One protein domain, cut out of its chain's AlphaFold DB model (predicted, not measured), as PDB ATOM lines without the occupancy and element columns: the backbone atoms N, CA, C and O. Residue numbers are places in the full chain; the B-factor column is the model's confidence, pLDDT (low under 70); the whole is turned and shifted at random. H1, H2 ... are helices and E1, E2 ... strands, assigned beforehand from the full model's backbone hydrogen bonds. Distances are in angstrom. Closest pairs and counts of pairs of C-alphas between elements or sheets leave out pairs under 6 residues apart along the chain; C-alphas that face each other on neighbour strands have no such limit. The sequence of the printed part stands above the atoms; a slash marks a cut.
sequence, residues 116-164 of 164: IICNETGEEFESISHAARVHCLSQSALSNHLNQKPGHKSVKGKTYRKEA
ATOM      1  N   ILE A 116     -49.838  45.746   9.535       94.31
ATOM      2  CA  ILE A 116     -48.865  44.800   9.013       94.31
ATOM      3  C   ILE A 116     -48.593  43.805  10.126       94.31
ATOM      4  O   ILE A 116     -48.197  44.214  11.210       94.31
ATOM      5  N   ILE A 117     -48.797  42.518   9.862       96.69
ATOM      6  CA  ILE A 117     -48.561  41.455  10.844       96.69
ATOM      7  C   ILE A 117     -47.392  40.606  10.364       96.69
ATOM      8  O   ILE A 117     -47.402  40.155   9.216       96.69
ATOM      9  N   CYS A 118     -46.391  40.385  11.216       97.50
ATOM     10  CA  CYS A 118     -45.333  39.408  10.957       97.50
ATOM     11  C   CYS A 118     -45.864  38.004  11.260       97.50
ATOM     12  O   CYS A 118     -46.290  37.732  12.379       97.50
ATOM     13  N   ASN A 119     -45.847  37.096  10.284       97.62
ATOM     14  CA  ASN A 119     -46.439  35.769  10.465       97.62
ATOM     15  C   ASN A 119     -45.648  34.900  11.453       97.62
ATOM     16  O   ASN A 119     -46.228  34.018  12.077       97.62
ATOM     17  N   GLU A 120     -44.341  35.134  11.587       97.38
ATOM     18  CA  GLU A 120     -43.465  34.351  12.459       97.38
ATOM     19  C   GLU A 120     -43.541  34.785  13.926       97.38
ATOM     20  O   GLU A 120     -43.471  33.937  14.810       97.38
ATOM     21  N   THR A 121     -43.654  36.092  14.197       96.56
ATOM     22  CA  THR A 121     -43.657  36.630  15.572       96.56
ATOM     23  C   THR A 121     -45.051  36.983  16.080       96.56
ATOM     24  O   THR A 121     -45.247  37.089  17.287       96.56
ATOM     25  N   GLY A 122     -46.023  37.174  15.184       96.62
ATOM     26  CA  GLY A 122     -47.351  37.685  15.521       96.62
ATOM     27  C   GLY A 122     -47.389  39.189  15.815       96.62
ATOM     28  O   GLY A 122     -48.456  39.708  16.117       96.62
ATOM     29  N   GLU A 123     -46.260  39.900  15.719       97.12
ATOM     30  CA  GLU A 123     -46.197  41.343  15.979       97.12
ATOM     31  C   GLU A 123     -47.008  42.139  14.952       97.12
ATOM     32  O   GLU A 123     -46.891  41.916  13.740       97.12
ATOM     33  N   GLU A 124     -47.788  43.099  15.449       97.00
ATOM     34  CA  GLU A 124     -48.612  44.007  14.654       97.00
ATOM     35  C   GLU A 124     -47.965  45.393  14.549       97.00
ATOM     36  O   GLU A 124     -47.460  45.950  15.524       97.00
ATOM     37  N   PHE A 125     -48.028  45.989  13.361       93.94
ATOM     38  CA  PHE A 125     -47.487  47.315  13.087       93.94
ATOM     39  C   PHE A 125     -48.521  48.192  12.388       93.94
ATOM     40  O   PHE A 125     -49.190  47.764  11.452       93.94
ATOM     41  N   GLU A 126     -48.587  49.463  12.780       88.56
ATOM     42  CA  GLU A 126     -49.530  50.450  12.229       88.56
ATOM     43  C   GLU A 126     -49.230  50.865  10.779       88.56
ATOM     44  O   GLU A 126     -50.061  51.484  10.118       88.56
ATOM     45  N   SER A 127     -48.019  50.582  10.285       89.88
ATOM     46  CA  SER A 127     -47.608  50.900   8.917       89.88
ATOM     47  C   SER A 127     -46.415  50.062   8.453       89.88
ATOM     48  O   SER A 127     -45.634  49.541   9.255       89.88
ATOM     49  N   ILE A 128     -46.215  50.018   7.130       92.00
ATOM     50  CA  ILE A 128     -45.022  49.436   6.488       92.00
ATOM     51  C   ILE A 128     -43.744  50.090   7.027       92.00
ATOM     52  O   ILE A 128     -42.768  49.401   7.316       92.00
ATOM     53  N   SER A 129     -43.751  51.415   7.195       91.06
ATOM     54  CA  SER A 129     -42.602  52.179   7.691       91.06
ATOM     55  C   SER A 129     -42.226  51.787   9.118       91.06
ATOM     56  O   SER A 129     -41.039  51.652   9.423       91.06
ATOM     57  N   HIS A 130     -43.223  51.558   9.978       92.25
ATOM     58  CA  HIS A 130     -42.993  51.116  11.349       92.25
ATOM     59  C   HIS A 130     -42.372  49.711  11.382       92.25
ATOM     60  O   HIS A 130     -41.296  49.544  11.959       92.25
ATOM     61  N   ALA A 131     -42.980  48.743  10.688       95.25
ATOM     62  CA  ALA A 131     -42.473  47.372  10.592       95.25
ATOM     63  C   ALA A 131     -41.040  47.320  10.033       95.25
ATOM     64  O   ALA A 131     -40.164  46.646  10.576       95.25
ATOM     65  N   ALA A 132     -40.776  48.085   8.969       95.81
ATOM     66  CA  ALA A 132     -39.460  48.154   8.348       95.81
ATOM     67  C   ALA A 132     -38.391  48.678   9.317       95.81
ATOM     68  O   ALA A 132     -37.287  48.146   9.351       95.81
ATOM     69  N   ARG A 133     -38.713  49.678  10.146       95.12
ATOM     70  CA  ARG A 133     -37.779  50.215  11.142       95.12
ATOM     71  C   ARG A 133     -37.470  49.199  12.244       95.12
ATOM     72  O   ARG A 133     -36.298  48.963  12.515       95.12
ATOM     73  N   VAL A 134     -38.493  48.581  12.840       96.38
ATOM     74  CA  VAL A 134     -38.324  47.627  13.958       96.38
ATOM     75  C   VAL A 134     -37.528  46.401  13.513       96.38
ATOM     76  O   VAL A 134     -36.609  45.969  14.200       96.38
ATOM     77  N   HIS A 135     -37.805  45.881  12.315       96.06
ATOM     78  CA  HIS A 135     -37.115  44.704  11.775       96.06
ATOM     79  C   HIS A 135     -35.892  45.038  10.905       96.06
ATOM     80  O   HIS A 135     -35.329  44.145  10.268       96.06
ATOM     81  N   CYS A 136     -35.464  46.306  10.865       95.25
ATOM     82  CA  CYS A 136     -34.333  46.783  10.061       95.25
ATOM     83  C   CYS A 136     -34.412  46.330   8.584       95.25
ATOM     84  O   CYS A 136     -33.449  45.797   8.021       95.25
ATOM     85  N   LEU A 137     -35.581  46.478   7.962       95.81
ATOM     86  CA  LEU A 137     -35.874  46.122   6.573       95.81
ATOM     87  C   LEU A 137     -35.916  47.363   5.680       95.81
ATOM     88  O   LEU A 137     -36.173  48.477   6.129       95.81
ATOM     89  N   SER A 138     -35.754  47.152   4.375       95.44
ATOM     90  CA  SER A 138     -36.116  48.169   3.387       95.44
ATOM     91  C   SER A 138     -37.641  48.263   3.274       95.44
ATOM     92  O   SER A 138     -38.306  47.247   3.051       95.44
ATOM     93  N   GLN A 139     -38.189  49.481   3.361       94.31
ATOM     94  CA  GLN A 139     -39.617  49.732   3.126       94.31
ATOM     95  C   GLN A 139     -40.056  49.238   1.740       94.31
ATOM     96  O   GLN A 139     -41.124  48.646   1.606       94.31
ATOM     97  N   SER A 140     -39.211  49.411   0.717       94.88
ATOM     98  CA  SER A 140     -39.486  48.953  -0.649       94.88
ATOM     99  C   SER A 140     -39.536  47.428  -0.745       94.88
ATOM    100  O   SER A 140     -40.424  46.887  -1.401       94.88
ATOM    101  N   ALA A 141     -38.629  46.721  -0.062       96.00
ATOM    102  CA  ALA A 141     -38.640  45.258  -0.031       96.00
ATOM    103  C   ALA A 141     -39.901  44.720   0.663       96.00
ATOM    104  O   ALA A 141     -40.540  43.799   0.154       96.00
ATOM    105  N   LEU A 142     -40.292  45.344   1.780       95.88
ATOM    106  CA  LEU A 142     -41.512  45.001   2.507       95.88
ATOM    107  C   LEU A 142     -42.773  45.304   1.689       95.88
ATOM    108  O   LEU A 142     -43.659  44.461   1.601       95.88
ATOM    109  N   SER A 143     -42.832  46.452   1.012       94.75
ATOM    110  CA  SER A 143     -43.935  46.805   0.112       94.75
ATOM    111  C   SER A 143     -44.064  45.831  -1.065       94.75
ATOM    112  O   SER A 143     -45.164  45.372  -1.369       94.75
ATOM    113  N   ASN A 144     -42.951  45.458  -1.705       96.19
ATOM    114  CA  ASN A 144     -42.959  44.480  -2.795       96.19
ATOM    115  C   ASN A 144     -43.457  43.106  -2.325       96.19
ATOM    116  O   ASN A 144     -44.229  42.469  -3.040       96.19
ATOM    117  N   HIS A 145     -43.057  42.682  -1.125       96.75
ATOM    118  CA  HIS A 145     -43.531  41.446  -0.511       96.75
ATOM    119  C   HIS A 145     -45.033  41.484  -0.198       96.75
ATOM    120  O   HIS A 145     -45.776  40.602  -0.620       96.75
ATOM    121  N   LEU A 146     -45.501  42.547   0.459       93.69
ATOM    122  CA  LEU A 146     -46.911  42.732   0.814       93.69
ATOM    123  C   LEU A 146     -47.835  42.870  -0.411       93.69
ATOM    124  O   LEU A 146     -49.033  42.625  -0.307       93.69
ATOM    125  N   ASN A 147     -47.293  43.277  -1.561       92.69
ATOM    126  CA  ASN A 147     -47.992  43.329  -2.849       92.69
ATOM    127  C   ASN A 147     -47.749  42.078  -3.715       92.69
ATOM    128  O   ASN A 147     -48.077  42.091  -4.898       92.69
ATOM    129  N   GLN A 148     -47.146  41.024  -3.151       93.69
ATOM    130  CA  GLN A 148     -46.882  39.739  -3.807       93.69
ATOM    131  C   GLN A 148     -46.161  39.863  -5.161       93.69
ATOM    132  O   GLN A 148     -46.412  39.091  -6.088       93.69
ATOM    133  N   LYS A 149     -45.238  40.828  -5.298       94.50
ATOM    134  CA  LYS A 149     -44.457  40.961  -6.535       94.50
ATOM    135  C   LYS A 149     -43.597  39.708  -6.774       94.50
ATOM    136  O   LYS A 149     -43.050  39.157  -5.809       94.50
ATOM    137  N   PRO A 150     -43.409  39.279  -8.039       95.12
ATOM    138  CA  PRO A 150     -42.550  38.142  -8.365       95.12
ATOM    139  C   PRO A 150     -41.160  38.276  -7.728       95.12
ATOM    140  O   PRO A 150     -40.553  39.344  -7.772       95.12
ATOM    141  N   GLY A 151     -40.669  37.203  -7.101       94.88
ATOM    142  CA  GLY A 151     -39.368  37.180  -6.416       94.88
ATOM    143  C   GLY A 151     -39.363  37.687  -4.965       94.88
ATOM    144  O   GLY A 151     -38.380  37.475  -4.264       94.88
ATOM    145  N   HIS A 152     -40.455  38.271  -4.462       95.81
ATOM    146  CA  HIS A 152     -40.533  38.833  -3.105       95.81
ATOM    147  C   HIS A 152     -41.392  37.981  -2.153       95.81
ATOM    148  O   HIS A 152     -42.293  38.481  -1.483       95.81
ATOM    149  N   LYS A 153     -41.127  36.669  -2.081       96.00
ATOM    150  CA  LYS A 153     -41.893  35.742  -1.218       96.00
ATOM    151  C   LYS A 153     -41.672  35.970   0.280       96.00
ATOM    152  O   LYS A 153     -42.564  35.682   1.065       96.00
ATOM    153  N   SER A 154     -40.508  36.481   0.666       96.50
ATOM    154  CA  SER A 154     -40.156  36.823   2.047       96.50
ATOM    155  C   SER A 154     -39.178  38.000   2.064       96.50
ATOM    156  O   SER A 154     -38.583  38.347   1.039       96.50
ATOM    157  N   VAL A 155     -39.007  38.630   3.227       95.75
ATOM    158  CA  VAL A 155     -38.045  39.719   3.440       95.75
ATOM    159  C   VAL A 155     -37.166  39.359   4.628       95.75
ATOM    160  O   VAL A 155     -37.647  39.258   5.754       95.75
ATOM    161  N   LYS A 156     -35.870  39.133   4.368       93.62
ATOM    162  CA  LYS A 156     -34.905  38.617   5.358       93.62
ATOM    163  C   LYS A 156     -35.398  37.351   6.084       93.62
ATOM    164  O   LYS A 156     -35.249  37.227   7.293       93.62
ATOM    165  N   GLY A 157     -36.024  36.431   5.346       95.00
ATOM    166  CA  GLY A 157     -36.519  35.164   5.895       95.00
ATOM    167  C   GLY A 157     -37.826  35.254   6.691       95.00
ATOM    168  O   GLY A 157     -38.307  34.218   7.127       95.00
ATOM    169  N   LYS A 158     -38.417  36.448   6.840       96.69
ATOM    170  CA  LYS A 158     -39.733  36.657   7.466       96.69
ATOM    171  C   LYS A 158     -40.813  36.949   6.427       96.69
ATOM    172  O   LYS A 158     -40.518  37.465   5.343       96.69
ATOM    173  N   THR A 159     -42.062  36.674   6.770       97.44
ATOM    174  CA  THR A 159     -43.244  36.921   5.946       97.44
ATOM    175  C   THR A 159     -44.235  37.813   6.684       97.44
ATOM    176  O   THR A 159     -44.349  37.800   7.907       97.44
ATOM    177  N   TYR A 160     -44.947  38.635   5.923       97.50
ATOM    178  CA  TYR A 160     -45.845  39.655   6.434       97.50
ATOM    179  C   TYR A 160     -47.155  39.618   5.665       97.50
ATOM    180  O   TYR A 160     -47.184  39.352   4.462       97.50
ATOM    181  N   ARG A 161     -48.244  39.938   6.354       96.19
ATOM    182  CA  ARG A 161     -49.564  40.095   5.745       96.19
ATOM    183  C   ARG A 161     -50.168  41.447   6.088       96.19
ATOM    184  O   ARG A 161     -49.808  42.061   7.092       96.19
ATOM    185  N   LYS A 162     -51.072  41.895   5.220       92.19
ATOM    186  CA  LYS A 162     -51.911  43.073   5.428       92.19
ATOM    187  C   LYS A 162     -53.197  42.622   6.111       92.19
ATOM    188  O   LYS A 162     -53.816  41.674   5.635       92.19
ATOM    189  N   GLU A 163     -53.598  43.313   7.162       85.62
ATOM    190  CA  GLU A 163     -54.931  43.208   7.746       85.62
ATOM    191  C   GLU A 163     -55.637  44.558   7.568       85.62
ATOM    192  O   GLU A 163     -55.056  45.611   7.861       85.62
ATOM    193  N   ALA A 164     -56.827  44.506   6.961       70.94
ATOM    194  CA  ALA A 164     -57.665  45.665   6.657       70.94
ATOM    195  C   ALA A 164     -58.527  46.065   7.859       70.94
ATOM    196  O   ALA A 164     -58.882  45.165   8.655       70.94
TER     197      ALA A 164
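Overview. This is residues 116 to 164 of the 164 residues of an uncharacterized protein of Mesorhizobium sp. M1A.F.Ca.ET.072.01.1.1 (UniProt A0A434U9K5). Picture a small rounded body in which a short two-stranded ribbon, E1 with E2, joins the first and last named elements, and two short helices, H1 and H2, meet at a steep angle beside it, H1 near E1 and H2 near E2. A long loop, residues 147 to 159, leads from H2 back to E2, and residues 124 to 125 pair briefly with E1. The printed part has 49 residues, with two named helices and two named strands in the order E1, H1, H2, E2. The sheet order is E1 - E2, antiparallel; the class is mixed, helices and strands, with under half of the residues, 22, in named elements. The whole is compact, with a radius of gyration of the C-alphas of 9.4 A and spans of 24 by 20 by 18 A.

Along the chain. Find C-alpha 116 at (-48.865, 44.800, 9.013); here E1 begins, and it runs through residues 116 to 118. Go on to C-alpha 128 at (-45.022, 49.436, 6.488), where H1 starts; it holds residues 128 to 134 and measures 10.2 A from first to last C-alpha. H2 follows with residues 139 to 146, 10.4 A long. Last comes E2, residues 160 to 163, 9.8 A long, which ends at C-alpha 163 at (-54.931, 43.208, 7.746).

Arrangement. Start with the sheet: E1 and E2 are antiparallel neighbours, with 141 degrees between their directions. Look at C-alphas 118 and 160, which face each other at 4.6 A; N 117 and O 161 are within hydrogen-bond range at 3.0 A, and so are N 161 and O 117 at 3.0 A. Residues 116 to 117 of E1 also pair, antiparallel, with residues 124 to 125. From E1, look toward H1: their closest C-alphas, those of Ile 116 and Ile 128, are 6.5 A apart. H1 and H2 touch, with the C-alphas of Ala 132 and Gln 139 the closest at 5.5 A. They run opposite ways at a steep tilt of 65 degrees. The closest C-alphas of H2 and E2 are those of Leu 146 and Arg 161, 6.2 A apart. E1 and H2 are apart, and so are H1 and E2. In both H1 and H2 each O i to N i+4 pair is within hydrogen-bond range.

Size, cuts and confidence. The two C-alphas farthest apart are those of Glu 126 and Gly 151, at 25.0 A. The printed part has no cut, and it ends at residue 164, the chain's last residue. The link from H1 to H2 is tight, that from E1 to H1 is short, and that from H2 to E2, 13 residues, is long. The mean pLDDT of the printed part is 94.4, and no printed residue is under 70.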